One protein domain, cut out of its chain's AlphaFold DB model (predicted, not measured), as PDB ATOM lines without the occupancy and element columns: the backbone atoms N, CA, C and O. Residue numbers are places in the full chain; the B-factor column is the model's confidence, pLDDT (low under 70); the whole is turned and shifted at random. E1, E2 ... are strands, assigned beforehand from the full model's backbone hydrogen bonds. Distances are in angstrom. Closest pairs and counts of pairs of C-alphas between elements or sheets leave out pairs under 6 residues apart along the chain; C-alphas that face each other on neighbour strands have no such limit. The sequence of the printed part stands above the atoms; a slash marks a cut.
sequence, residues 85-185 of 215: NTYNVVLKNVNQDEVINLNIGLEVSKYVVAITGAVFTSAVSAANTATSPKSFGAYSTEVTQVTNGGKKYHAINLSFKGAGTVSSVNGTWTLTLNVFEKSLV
ATOM      1  N   ASN A  85      46.899   3.901 219.598       88.12
ATOM      2  CA  ASN A  85      47.885   4.968 219.483       88.12
ATOM      3  C   ASN A  85      48.277   5.139 218.025       88.12
ATOM      4  O   ASN A  85      48.351   4.161 217.284       88.12
ATOM      5  N   THR A  86      48.590   6.366 217.631       91.75
ATOM      6  CA  THR A  86      49.157   6.641 216.313       91.75
ATOM      7  C   THR A  86      50.669   6.798 216.432       91.75
ATOM      8  O   THR A  86      51.154   7.541 217.284       91.75
ATOM      9  N   TYR A  87      51.416   6.109 215.576       91.69
ATOM     10  CA  TYR A  87      52.872   6.177 215.507       91.69
ATOM     11  C   TYR A  87      53.307   6.496 214.077       91.69
ATOM     12  O   TYR A  87      52.947   5.783 213.144       91.69
ATOM     13  N   ASN A  88      54.063   7.581 213.896       95.69
ATOM     14  CA  ASN A  88      54.512   8.020 212.577       95.69
ATOM     15  C   ASN A  88      55.964   7.609 212.335       95.69
ATOM     16  O   ASN A  88      56.834   7.881 213.161       95.69
ATOM     17  N   VAL A  89      56.230   7.020 211.171       96.06
ATOM     18  CA  VAL A  89      57.585   6.691 210.714       96.06
ATOM     19  C   VAL A  89      57.903   7.548 209.496       96.06
ATOM     20  O   VAL A  89      57.161   7.533 208.516       96.06
ATOM     21  N   VAL A  90      59.003   8.303 209.563       96.88
ATOM     22  CA  VAL A  90      59.457   9.187 208.482       96.88
ATOM     23  C   VAL A  90      60.873   8.801 208.078       96.88
ATOM     24  O   VAL A  90      61.807   8.960 208.864       96.88
ATOM     25  N   LEU A  91      61.039   8.319 206.848       95.94
ATOM     26  CA  LEU A  91      62.332   7.925 206.287       95.94
ATOM     27  C   LEU A  91      62.673   8.868 205.140       95.94
ATOM     28  O   LEU A  91      61.990   8.886 204.118       95.94
ATOM     29  N   LYS A  92      63.710   9.680 205.331       95.38
ATOM     30  CA  LYS A  92      64.158  10.688 204.364       95.38
ATOM     31  C   LYS A  92      65.296  10.152 203.503       95.38
ATOM     32  O   LYS A  92      65.959   9.192 203.880       95.38
ATOM     33  N   ASN A  93      65.568  10.859 202.409       92.44
ATOM     34  CA  ASN A  93      66.695  10.607 201.512       92.44
ATOM     35  C   ASN A  93      66.668   9.218 200.850       92.44
ATOM     36  O   ASN A  93      67.722   8.635 200.626       92.44
ATOM     37  N   VAL A  94      65.483   8.703 200.522       92.12
ATOM     38  CA  VAL A  94      65.318   7.364 199.938       92.12
ATOM     39  C   VAL A  94      65.407   7.444 198.414       92.12
ATOM     40  O   VAL A  94      64.610   8.160 197.801       92.12
ATOM     41  N   ASN A  95      66.336   6.709 197.796       88.31
ATOM     42  CA  ASN A  95      66.493   6.666 196.340       88.31
ATOM     43  C   ASN A  95      66.297   5.253 195.793       88.31
ATOM     44  O   ASN A  95      67.255   4.562 195.472       88.31
ATOM     45  N   GLN A  96      65.039   4.819 195.706       86.44
ATOM     46  CA  GLN A  96      64.676   3.448 195.313       86.44
ATOM     47  C   GLN A  96      65.254   2.344 196.220       86.44
ATOM     48  O   GLN A  96      65.101   1.163 195.918       86.44
ATOM     49  N   ASP A  97      65.858   2.711 197.350       89.25
ATOM     50  CA  ASP A  97      66.334   1.766 198.350       89.25
ATOM     51  C   ASP A  97      65.144   1.079 199.025       89.25
ATOM     52  O   ASP A  97      64.245   1.734 199.566       89.25
ATOM     53  N   GLU A  98      65.132  -0.253 198.997       91.31
ATOM     54  CA  GLU A  98      64.142  -1.030 199.732       91.31
ATOM     55  C   GLU A  98      64.440  -0.968 201.237       91.31
ATOM     56  O   GLU A  98      65.575  -1.130 201.691       91.31
ATOM     57  N   VAL A  99      63.393  -0.765 202.032       93.94
ATOM     58  CA  VAL A  99      63.460  -0.906 203.485       93.94
ATOM     59  C   VAL A  99      63.071  -2.334 203.808       93.94
ATOM     60  O   VAL A  99      61.951  -2.744 203.507       93.94
ATOM     61  N   ILE A 100      63.988  -3.081 204.418       94.38
ATOM     62  CA  ILE A 100      63.792  -4.491 204.755       94.38
ATOM     63  C   ILE A 100      63.895  -4.653 206.268       94.38
ATOM     64  O   ILE A 100      64.920  -4.343 206.872       94.38
ATOM     65  N   ASN A 101      62.831  -5.175 206.870       95.31
ATOM     66  CA  ASN A 101      62.714  -5.502 208.283       95.31
ATOM     67  C   ASN A 101      63.109  -4.349 209.222       95.31
ATOM     68  O   ASN A 101      63.792  -4.572 210.225       95.31
ATOM     69  N   LEU A 102      62.654  -3.120 208.938       96.06
ATOM     70  CA  LEU A 102      62.832  -2.002 209.865       96.06
ATOM     71  C   LEU A 102      62.072  -2.298 211.161       96.06
ATOM     72  O   LEU A 102      60.853  -2.150 211.221       96.06
ATOM     73  N   ASN A 103      62.796  -2.729 212.191       96.56
ATOM     74  CA  ASN A 103      62.238  -3.024 213.503       96.56
ATOM     75  C   ASN A 103      61.742  -1.729 214.165       96.56
ATOM     76  O   ASN A 103      62.533  -0.820 214.412       96.56
ATOM     77  N   ILE A 104      60.450  -1.666 214.491       95.12
ATOM     78  CA  ILE A 104      59.833  -0.483 215.113       95.12
ATOM     79  C   ILE A 104      59.744  -0.563 216.643       95.12
ATOM     80  O   ILE A 104      59.092   0.266 217.270       95.12
ATOM     81  N   GLY A 105      60.368  -1.568 217.264       95.00
ATOM     82  CA  GLY A 105      60.438  -1.732 218.719       95.00
ATOM     83  C   GLY A 105      59.147  -2.226 219.380       95.00
ATOM     84  O   GLY A 105      59.114  -2.407 220.596       95.00
ATOM     85  N   LEU A 106      58.096  -2.498 218.602       95.00
ATOM     86  CA  LEU A 106      56.808  -2.975 219.107       95.00
ATOM     87  C   LEU A 106      56.770  -4.506 219.121       95.00
ATOM     88  O   LEU A 106      56.794  -5.148 218.074       95.00
ATOM     89  N   GLU A 107      56.729  -5.098 220.314       96.88
ATOM     90  CA  GLU A 107      56.718  -6.554 220.503       96.88
ATOM     91  C   GLU A 107      55.384  -7.172 220.036       96.88
ATOM     92  O   GLU A 107      54.306  -6.735 220.446       96.88
ATOM     93  N   VAL A 108      55.442  -8.236 219.227       95.81
ATOM     94  CA  VAL A 108      54.262  -8.908 218.630       95.81
ATOM     95  C   VAL A 108      53.338  -9.538 219.685       95.81
ATOM     96  O   VAL A 108      52.141  -9.724 219.463       95.81
ATOM     97  N   SER A 109      53.886  -9.879 220.851       94.31
ATOM     98  CA  SER A 109      53.124 -10.429 221.979       94.31
ATOM     99  C   SER A 109      52.243  -9.381 222.671       94.31
ATOM    100  O   SER A 109      51.252  -9.754 223.296       94.31
ATOM    101  N   LYS A 110      52.576  -8.089 222.548       91.75
ATOM    102  CA  LYS A 110      51.925  -6.983 223.270       91.75
ATOM    103  C   LYS A 110      51.071  -6.100 222.377       91.75
ATOM    104  O   LYS A 110      50.051  -5.599 222.831       91.75
ATOM    105  N   TYR A 111      51.463  -5.940 221.117       94.25
ATOM    106  CA  TYR A 111      50.847  -4.971 220.218       94.25
ATOM    107  C   TYR A 111      50.346  -5.612 218.930       94.25
ATOM    108  O   TYR A 111      50.931  -6.571 218.425       94.25
ATOM    109  N   VAL A 112      49.299  -5.022 218.362       94.44
ATOM    110  CA  VAL A 112      48.885  -5.213 216.967       94.44
ATOM    111  C   VAL A 112      49.130  -3.898 216.235       94.44
ATOM    112  O   VAL A 112      48.802  -2.836 216.758       94.44
ATOM    113  N   VAL A 113      49.728  -3.956 215.046       95.94
ATOM    114  CA  VAL A 113      50.109  -2.770 214.271       95.94
ATOM    115  C   VAL A 113      49.478  -2.843 212.889       95.94
ATOM    116  O   VAL A 113      49.541  -3.881 212.236       95.94
ATOM    117  N   ALA A 114      48.898  -1.734 212.439       95.12
ATOM    118  CA  ALA A 114      48.365  -1.581 211.092       95.12
ATOM    119  C   ALA A 114      48.886  -0.287 210.464       95.12
ATOM    120  O   ALA A 114      48.903   0.753 211.119       95.12
ATOM    121  N   ILE A 115      49.271  -0.336 209.189       95.88
ATOM    122  CA  ILE A 115      49.546   0.869 208.401       95.88
ATOM    123  C   ILE A 115      48.195   1.456 207.989       95.88
ATOM    124  O   ILE A 115      47.422   0.803 207.295       95.88
ATOM    125  N   THR A 116      47.907   2.677 208.426       95.88
ATOM    126  CA  THR A 116      46.675   3.406 208.084       95.88
ATOM    127  C   THR A 116      46.918   4.564 207.125       95.88
ATOM    128  O   THR A 116      45.977   5.056 206.509       95.88
ATOM    129  N   GLY A 117      48.176   4.964 206.945       95.75
ATOM    130  CA  GLY A 117      48.594   5.919 205.929       95.75
ATOM    131  C   GLY A 117      49.994   5.593 205.429       95.75
ATOM    132  O   GLY A 117      50.868   5.238 206.217       95.75
ATOM    133  N   ALA A 118      50.208   5.721 204.123       94.81
ATOM    134  CA  ALA A 118      51.508   5.547 203.493       94.81
ATOM    135  C   ALA A 118      51.643   6.513 202.319       94.81
ATOM    136  O   ALA A 118      50.876   6.449 201.360       94.81
ATOM    137  N   VAL A 119      52.615   7.418 202.403       94.00
ATOM    138  CA  VAL A 119      52.887   8.421 201.372       94.00
ATOM    139  C   VAL A 119      54.373   8.411 201.054       94.00
ATOM    140  O   VAL A 119      55.202   8.432 201.963       94.00
ATOM    141  N   PHE A 120      54.703   8.417 199.765       93.88
ATOM    142  CA  PHE A 120      56.063   8.619 199.286       93.88
ATOM    143  C   PHE A 120      56.142   9.902 198.457       93.88
ATOM    144  O   PHE A 120      55.381  10.081 197.504       93.88
ATOM    145  N   THR A 121      57.045  10.813 198.819       93.50
ATOM    146  CA  THR A 121      57.299  12.024 198.026       93.50
ATOM    147  C   THR A 121      58.222  11.717 196.853       93.50
ATOM    148  O   THR A 121      59.028  10.796 196.923       93.50
ATOM    149  N   SER A 122      58.159  12.526 195.793       91.06
ATOM    150  CA  SER A 122      58.953  12.313 194.569       91.06
ATOM    151  C   SER A 122      58.626  10.993 193.854       91.06
ATOM    152  O   SER A 122      59.469  10.442 193.150       91.06
ATOM    153  N   ALA A 123      57.403  10.487 194.024       86.88
ATOM    154  CA  ALA A 123      56.919   9.285 193.365       86.88
ATOM    155  C   ALA A 123      56.753   9.499 191.850       86.88
ATOM    156  O   ALA A 123      56.117  10.460 191.420       86.88
ATOM    157  N   VAL A 124      57.267   8.571 191.041       85.81
ATOM    158  CA  VAL A 124      56.909   8.432 189.623       85.81
ATOM    159  C   VAL A 124      56.312   7.052 189.357       85.81
ATOM    160  O   VAL A 124      56.812   6.031 189.837       85.81
ATOM    161  N   SER A 125      55.224   7.006 188.595       71.31
ATOM    162  CA  SER A 125      54.671   5.745 188.106       71.31
ATOM    163  C   SER A 125      55.500   5.276 186.916       71.31
ATOM    164  O   SER A 125      55.487   5.921 185.870       71.31
ATOM    165  N   ALA A 126      56.209   4.155 187.047       71.75
ATOM    166  CA  ALA A 126      56.839   3.521 185.894       71.75
ATOM    167  C   ALA A 126      55.841   2.537 185.273       71.75
ATOM    168  O   ALA A 126      55.477   1.534 185.876       71.75
ATOM    169  N   ALA A 127      55.340   2.849 184.080       78.94
ATOM    170  CA  ALA A 127      54.508   1.935 183.307       78.94
ATOM    171  C   ALA A 127      55.363   1.304 182.207       78.94
ATOM    172  O   ALA A 127      55.901   2.012 181.357       78.94
ATOM    173  N   ASN A 128      55.466  -0.023 182.199       75.06
ATOM    174  CA  ASN A 128      56.011  -0.762 181.072       75.06
ATOM    175  C   ASN A 128      54.856  -1.178 180.154       75.06
ATOM    176  O   ASN A 128      54.123  -2.135 180.410       75.06
ATOM    177  N   THR A 129      54.687  -0.415 179.078       82.44
ATOM    178  CA  THR A 129      53.644  -0.627 178.070       82.44
ATOM    179  C   THR A 129      54.069  -1.578 176.951       82.44
ATOM    180  O   THR A 129      53.241  -1.888 176.096       82.44
ATOM    181  N   ALA A 130      55.324  -2.043 176.956       82.94
ATOM    182  CA  ALA A 130      55.886  -2.914 175.927       82.94
ATOM    183  C   ALA A 130      55.632  -4.412 176.183       82.94
ATOM    184  O   ALA A 130      55.802  -5.221 175.274       82.94
ATOM    185  N   THR A 131      55.218  -4.802 177.394       78.19
ATOM    186  CA  THR A 131      54.860  -6.190 177.732       78.19
ATOM    187  C   THR A 131      53.359  -6.447 177.575       78.19
ATOM    188  O   THR A 131      52.540  -5.542 177.747       78.19
ATOM    189  N   SER A 132      52.985  -7.700 177.286       80.19
ATOM    190  CA  SER A 132      51.596  -8.176 177.326       80.19
ATOM    191  C   SER A 132      51.470  -9.290 178.377       80.19
ATOM    192  O   SER A 132      52.019 -10.371 178.153       80.19
ATOM    193  N   PRO A 133      50.801  -9.054 179.528       81.06
ATOM    194  CA  PRO A 133      50.096  -7.826 179.911       81.06
ATOM    195  C   PRO A 133      51.043  -6.660 180.250       81.06
ATOM    196  O   PRO A 133      52.216  -6.855 180.586       81.06
ATOM    197  N   LYS A 134      50.517  -5.431 180.168       83.50
ATOM    198  CA  LYS A 134      51.237  -4.217 180.584       83.50
ATOM    199  C   LYS A 134      51.600  -4.327 182.064       83.50
ATOM    200  O   LYS A 134      50.771  -4.755 182.865       83.50
ATOM    201  N   SER A 135      52.812  -3.918 182.423       81.62
ATOM    202  CA  SER A 135      53.265  -3.890 183.815       81.62
ATOM    203  C   SER A 135      53.236  -2.460 184.347       81.62
ATOM    204  O   SER A 135      53.614  -1.517 183.652       81.62
ATOM    205  N   PHE A 136      52.768  -2.295 185.580       84.62
ATOM    206  CA  PHE A 136      52.696  -1.009 186.261       84.62
ATOM    207  C   PHE A 136      53.490  -1.091 187.554       84.62
ATOM    208  O   PHE A 136      53.306  -2.010 188.350       84.62
ATOM    209  N   GLY A 137      54.368  -0.115 187.747       85.94
ATOM    210  CA  GLY A 137      55.139   0.051 188.957       85.94
ATOM    211  C   GLY A 137      54.238   0.346 190.148       85.94
ATOM    212  O   GLY A 137      53.309   1.148 190.044       85.94
ATOM    213  N   ALA A 138      54.537  -0.272 191.283       88.38
ATOM    214  CA  ALA A 138      53.830  -0.060 192.535       88.38
ATOM    215  C   ALA A 138      54.793   0.285 193.673       88.38
ATOM    216  O   ALA A 138      55.938  -0.167 193.715       88.38
ATOM    217  N   TYR A 139      54.287   1.052 194.630       91.06
ATOM    218  CA  TYR A 139      54.917   1.247 195.926       91.06
ATOM    219  C   TYR A 139      54.249   0.286 196.897       91.06
ATOM    220  O   TYR A 139      53.027   0.309 197.044       91.06
ATOM    221  N   SER A 140      55.030  -0.586 197.518       92.12
ATOM    222  CA  SER A 140      54.510  -1.596 198.432       92.12
ATOM    223  C   SER A 140      54.945  -1.278 199.853       92.12
ATOM    224  O   SER A 140      56.097  -0.913 200.096       92.12
ATOM    225  N   THR A 141      53.997  -1.417 200.773       95.00
ATOM    226  CA  THR A 141      54.197  -1.242 202.208       95.00
ATOM    227  C   THR A 141      53.642  -2.446 202.940       95.00
ATOM    228  O   THR A 141      52.498  -2.834 202.702       95.00
ATOM    229  N   GLU A 142      54.422  -3.010 203.849       95.62
ATOM    230  CA  GLU A 142      54.046  -4.221 204.568       95.62
ATOM    231  C   GLU A 142      54.476  -4.134 206.033       95.62
ATOM    232  O   GLU A 142      55.542  -3.600 206.350       95.62
ATOM    233  N   VAL A 143      53.650  -4.692 206.921       96.44
ATOM    234  CA  VAL A 143      54.037  -4.992 208.301       96.44
ATOM    235  C   VAL A 143      54.357  -6.478 208.390       96.44
ATOM    236  O   VAL A 143      53.501  -7.320 208.134       96.44
ATOM    237  N   THR A 144      55.583  -6.797 208.782       96.38
ATOM    238  CA  THR A 144      56.063  -8.162 209.013       96.38
ATOM    239  C   THR A 144      56.595  -8.310 210.435       96.38
ATOM    240  O   THR A 144      56.322  -7.484 211.309       96.38
ATOM    241  N   GLN A 145      57.323  -9.393 210.701       96.81
ATOM    242  CA  GLN A 145      57.901  -9.682 212.004       96.81
ATOM    243  C   GLN A 145      59.388  -9.986 211.857       96.81
ATOM    244  O   GLN A 145      59.785 -10.772 211.001       96.81
ATOM    245  N   VAL A 146      60.196  -9.436 212.756       97.38
ATOM    246  CA  VAL A 146      61.627  -9.722 212.859       97.38
ATOM    247  C   VAL A 146      61.952 -10.246 214.253       97.38
ATOM    248  O   VAL A 146      61.365  -9.814 215.248       97.38
ATOM    249  N   THR A 147      62.884 -11.194 214.342       97.38
ATOM    250  CA  THR A 147      63.366 -11.696 215.635       97.38
ATOM    251  C   THR A 147      64.595 -10.903 216.061       97.38
ATOM    252  O   THR A 147      65.564 -10.822 215.314       97.38
ATOM    253  N   ASN A 148      64.564 -10.331 217.262       94.69
ATOM    254  CA  ASN A 148      65.698  -9.639 217.866       94.69
ATOM    255  C   ASN A 148      65.762  -9.996 219.360       94.69
ATOM    256  O   ASN A 148      64.753  -9.919 220.058       94.69
ATOM    257  N   GLY A 149      66.919 -10.455 219.845       91.31
ATOM    258  CA  GLY A 149      67.104 -10.812 221.259       91.31
ATOM    259  C   GLY A 149      66.129 -11.880 221.780       91.31
ATOM    260  O   GLY A 149      65.649 -11.774 222.905       91.31
ATOM    261  N   GLY A 150      65.772 -12.871 220.952       94.69
ATOM    262  CA  GLY A 150      64.834 -13.945 221.316       94.69
ATOM    263  C   GLY A 150      63.356 -13.539 221.348       94.69
ATOM    264  O   GLY A 150      62.500 -14.371 221.640       94.69
ATOM    265  N   LYS A 151      63.034 -12.284 221.018       96.75
ATOM    266  CA  LYS A 151      61.663 -11.772 220.926       96.75
ATOM    267  C   LYS A 151      61.309 -11.417 219.489       96.75
ATOM    268  O   LYS A 151      62.182 -11.084 218.690       96.75
ATOM    269  N   LYS A 152      60.014 -11.468 219.170       97.88
ATOM    270  CA  LYS A 152      59.483 -11.029 217.875       97.88
ATOM    271  C   LYS A 152      58.961  -9.603 217.975       97.88
ATOM    272  O   LYS A 152      58.140  -9.299 218.841       97.88
ATOM    273  N   TYR A 153      59.400  -8.768 217.049       98.00
ATOM    274  CA  TYR A 153      58.977  -7.384 216.909       98.00
ATOM    275  C   TYR A 153      58.305  -7.180 215.562       98.00
ATOM    276  O   TYR A 153      58.679  -7.824 214.583       98.00
ATOM    277  N   HIS A 154      57.330  -6.277 215.516       97.75
ATOM    278  CA  HIS A 154      56.798  -5.778 214.256       97.75
ATOM    279  C   HIS A 154      57.909  -5.071 213.485       97.75
ATOM    280  O   HIS A 154      58.748  -4.373 214.065       97.75
ATOM    281  N   ALA A 155      57.916  -5.272 212.177       97.38
ATOM    282  CA  ALA A 155      58.860  -4.655 211.271       97.38
ATOM    283  C   ALA A 155      58.134  -4.092 210.053       97.38
ATOM    284  O   ALA A 155      57.086  -4.597 209.662       97.38
ATOM    285  N   ILE A 156      58.688  -3.040 209.463       96.94
ATOM    286  CA  ILE A 156      58.141  -2.416 208.261       96.94
ATOM    287  C   ILE A 156      59.023  -2.781 207.073       96.94
ATOM    288  O   ILE A 156      60.248  -2.653 207.151       96.94
ATOM    289  N   ASN A 157      58.386  -3.178 205.972       96.12
ATOM    290  CA  ASN A 157      59.019  -3.279 204.663       96.12
ATOM    291  C   ASN A 157      58.433  -2.244 203.710       96.12
ATOM    292  O   ASN A 157      57.212  -2.086 203.643       96.12
ATOM    293  N   LEU A 158      59.300  -1.571 202.955       95.25
ATOM    294  CA  LEU A 158      58.921  -0.613 201.919       95.25
ATOM    295  C   LEU A 158      59.683  -0.949 200.649       95.25
ATOM    296  O   LEU A 158      60.898  -1.133 200.691       95.25
ATOM    297  N   SER A 159      58.986  -1.022 199.522       92.62
ATOM    298  CA  SER A 159      59.628  -1.360 198.254       92.62
ATOM    299  C   SER A 159      59.031  -0.635 197.060       92.62
ATOM    300  O   SER A 159      57.893  -0.159 197.079       92.62
ATOM    301  N   PHE A 160      59.833  -0.590 195.999       89.88
ATOM    302  CA  PHE A 160      59.528   0.024 194.717       89.88
ATOM    303  C   PHE A 160      59.402  -1.095 193.677       89.88
ATOM    304  O   PHE A 160      60.352  -1.445 192.982       89.88
ATOM    305  N   LYS A 161      58.229  -1.729 193.585       87.12
ATOM    306  CA  LYS A 161      57.981  -2.844 192.660       87.12
ATOM    307  C   LYS A 161      57.759  -2.321 191.249       87.12
ATOM    308  O   LYS A 161      56.627  -2.159 190.815       87.12
ATOM    309  N   GLY A 162      58.855  -2.005 190.562       81.88
ATOM    310  CA  GLY A 162      58.839  -1.386 189.235       81.88
ATOM    311  C   GLY A 162      58.442   0.091 189.248       81.88
ATOM    312  O   GLY A 162      58.298   0.670 188.182       81.88
ATOM    313  N   ALA A 163      58.236   0.696 190.422       86.38
ATOM    314  CA  ALA A 163      58.090   2.141 190.599       86.38
ATOM    315  C   ALA A 163      59.462   2.798 190.837       86.38
ATOM    316  O   ALA A 163      60.461   2.100 190.988       86.38
ATOM    317  N   GLY A 164      59.526   4.130 190.886       86.31
ATOM    318  CA  GLY A 164      60.800   4.820 191.076       86.31
ATOM    319  C   GLY A 164      60.677   6.220 191.656       86.31
ATOM    320  O   GLY A 164      59.641   6.626 192.169       86.31
ATOM    321  N   THR A 165      61.751   6.985 191.541       86.31
ATOM    322  CA  THR A 165      61.820   8.383 191.962       86.31
ATOM    323  C   THR A 165      61.825   9.315 190.750       86.31
ATOM    324  O   THR A 165      62.443   9.017 189.724       86.31
ATOM    325  N   VAL A 166      61.124  10.449 190.842       86.31
ATOM    326  CA  VAL A 166      61.124  11.485 189.795       86.31
ATOM    327  C   VAL A 166      62.546  12.005 189.609       86.31
ATOM    328  O   VAL A 166      63.178  12.443 190.570       86.31
ATOM    329  N   SER A 167      63.036  11.973 188.367       85.38
ATOM    330  CA  SER A 167      64.349  12.507 187.975       85.38
ATOM    331  C   SER A 167      65.518  12.008 188.837       85.38
ATOM    332  O   SER A 167      66.484  12.739 189.037       85.38
ATOM    333  N   SER A 168      65.417  10.788 189.382       80.81
ATOM    334  CA  SER A 168      66.419  10.203 190.290       80.81
ATOM    335  C   SER A 168      66.693  11.039 191.551       80.81
ATOM    336  O   SER A 168      67.767  10.941 192.142       80.81
ATOM    337  N   VAL A 169      65.731  11.866 191.970       89.44
ATOM    338  CA  VAL A 169      65.821  12.675 193.190       89.44
ATOM    339  C   VAL A 169      65.326  11.868 194.384       89.44
ATOM    340  O   VAL A 169      64.295  11.203 194.313       89.44
ATOM    341  N   ASN A 170      66.019  11.973 195.516       92.50
ATOM    342  CA  ASN A 170      65.617  11.276 196.731       92.50
ATOM    343  C   ASN A 170      64.221  11.721 197.206       92.50
ATOM    344  O   ASN A 170      63.887  12.909 197.223       92.50
ATOM    345  N   GLY A 171      63.416  10.751 197.631       92.94
ATOM    346  CA  GLY A 171      62.102  10.962 198.228       92.94
ATOM    347  C   GLY A 171      62.092  10.759 199.742       92.94
ATOM    348  O   GLY A 171      63.117  10.508 200.385       92.94
ATOM    349  N   THR A 172      60.900  10.881 200.318       95.94
ATOM    350  CA  THR A 172      60.618  10.648 201.736       95.94
ATOM    351  C   THR A 172      59.410   9.738 201.866       95.94
ATOM    352  O   THR A 172      58.351  10.032 201.315       95.94
ATOM    353  N   TRP A 173      59.565   8.659 202.626       96.00
ATOM    354  CA  TRP A 173      58.454   7.840 203.095       96.00
ATOM    355  C   TRP A 173      57.880   8.425 204.382       96.00
ATOM    356  O   TRP A 173      58.621   8.671 205.331       96.00
ATOM    357  N   THR A 174      56.561   8.582 204.424       97.38
ATOM    358  CA  THR A 174      55.791   8.941 205.617       97.38
ATOM    359  C   THR A 174      54.715   7.887 205.830       97.38
ATOM    360  O   THR A 174      53.805   7.743 205.011       97.38
ATOM    361  N   LEU A 175      54.823   7.146 206.928       97.31
ATOM    362  CA  LEU A 175      53.872   6.116 207.328       97.31
ATOM    363  C   LEU A 175      53.157   6.550 208.599       97.31
ATOM    364  O   LEU A 175      53.799   6.991 209.552       97.31
ATOM    365  N   THR A 176      51.849   6.345 208.629       97.69
ATOM    366  CA  THR A 176      51.023   6.439 209.827       97.69
ATOM    367  C   THR A 176      50.630   5.030 210.230       97.69
ATOM    368  O   THR A 176      49.982   4.314 209.465       97.69
ATOM    369  N   LEU A 177      51.055   4.620 211.421       96.75
ATOM    370  CA  LEU A 177      50.698   3.341 212.017       96.75
ATOM    371  C   LEU A 177      49.650   3.561 213.099       96.75
ATOM    372  O   LEU A 177      49.817   4.443 213.940       96.75
ATOM    373  N   ASN A 178      48.635   2.708 213.141       95.62
ATOM    374  CA  ASN A 178      47.829   2.519 214.338       95.62
ATOM    375  C   ASN A 178      48.356   1.318 215.124       95.62
ATOM    376  O   ASN A 178      48.558   0.235 214.576       95.62
ATOM    377  N   VAL A 179      48.567   1.534 216.418       94.75
ATOM    378  CA  VAL A 179      49.108   0.573 217.374       94.75
ATOM    379  C   VAL A 179      48.049   0.297 218.429       94.75
ATOM    380  O   VAL A 179      47.659   1.190 219.182       94.75
ATOM    381  N   PHE A 180      47.604  -0.949 218.487       92.38
ATOM    382  CA  PHE A 180      46.597  -1.427 219.421       92.38
ATOM    383  C   PHE A 180      47.265  -2.263 220.509       92.38
ATOM    384  O   PHE A 180      48.089  -3.132 220.206       92.38
ATOM    385  N   GLU A 181      46.882  -2.048 221.765       87.31
ATOM    386  CA  GLU A 181      47.204  -2.984 222.846       87.31
ATOM    387  C   GLU A 181      46.499  -4.315 222.572       87.31
ATOM    388  O   GLU A 181      45.272  -4.373 222.457       87.31
ATOM    389  N   LYS A 182      47.260  -5.409 222.471       87.50
ATOM    390  CA  LYS A 182      46.721  -6.718 222.073       87.50
ATOM    391  C   LYS A 182      45.664  -7.234 223.054       87.50
ATOM    392  O   LYS A 182      44.755  -7.945 222.645       87.50
ATOM    393  N   SER A 183      45.736  -6.830 224.323       82.62
ATOM    394  CA  SER A 183      44.740  -7.150 225.358       82.62
ATOM    395  C   SER A 183      43.346  -6.566 225.089       82.62
ATOM    396  O   SER A 183      42.371  -7.034 225.672       82.62
ATOM    397  N   LEU A 184      43.245  -5.567 224.209       82.31
ATOM    398  CA  LEU A 184      42.000  -4.896 223.828       82.31
ATOM    399  C   LEU A 184      41.521  -5.301 222.425       82.31
ATOM    400  O   LEU A 184      40.470  -4.846 221.978       82.31
ATOM    401  N   VAL A 185      42.273  -6.160 221.732       84.75
ATOM    402  CA  VAL A 185      41.927  -6.669 220.404       84.75
ATOM    403  C   VAL A 185      41.297  -8.048 220.547       84.75
ATOM    404  O   VAL A 185      41.875  -8.957 221.142       84.75
TER     405      VAL A 185
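This is residues 85 to 185 of the 215 residues of an uncharacterized protein of Chryseobacterium shigense (UniProt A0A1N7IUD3). Two antiparallel three-stranded sheets, E1-E6-E3 and E2-E5-E4, lie face to face as a sandwich, and from one end a loop reaches out, its residues 129 to 134 sticking out free. The 101 printed residues hold six named strands, E1 to E6 along the chain, and no named helix: all strand. The whole is only just loose, close to compact, with a 15.7 A radius of gyration of the C-alphas, and elongated, 50 by 29 by 25 A.

Start at E1, residues 85 to 94, antiparallel to E6, residues 171 to 181; N 87 and O 177 are 2.8 A apart. E3, residues 111 to 120, is antiparallel to E6, with N 114 and O 178 at 2.9 A. E2, residues 99 to 107, is antiparallel to E5, residues 151 to 161, with N 102 and O 156 at 3.0 A. E4, residues 138 to 148, forms a hairpin with E5; N 144 and O 155 are 2.8 A apart. The closest C-alphas of E3 and E4 are Ala 114 and Val 143, 7.2 A.

Find C-alpha 85 at (47.885, 4.968, 219.483), where E1 begins; E6, 32.0 A from first to last C-alpha, ends at C-alpha 181 at (47.204, -2.984, 222.846).

The E3 to E4 link is long, 17 residues. The printed part has no cut, and no printed residue is under 70.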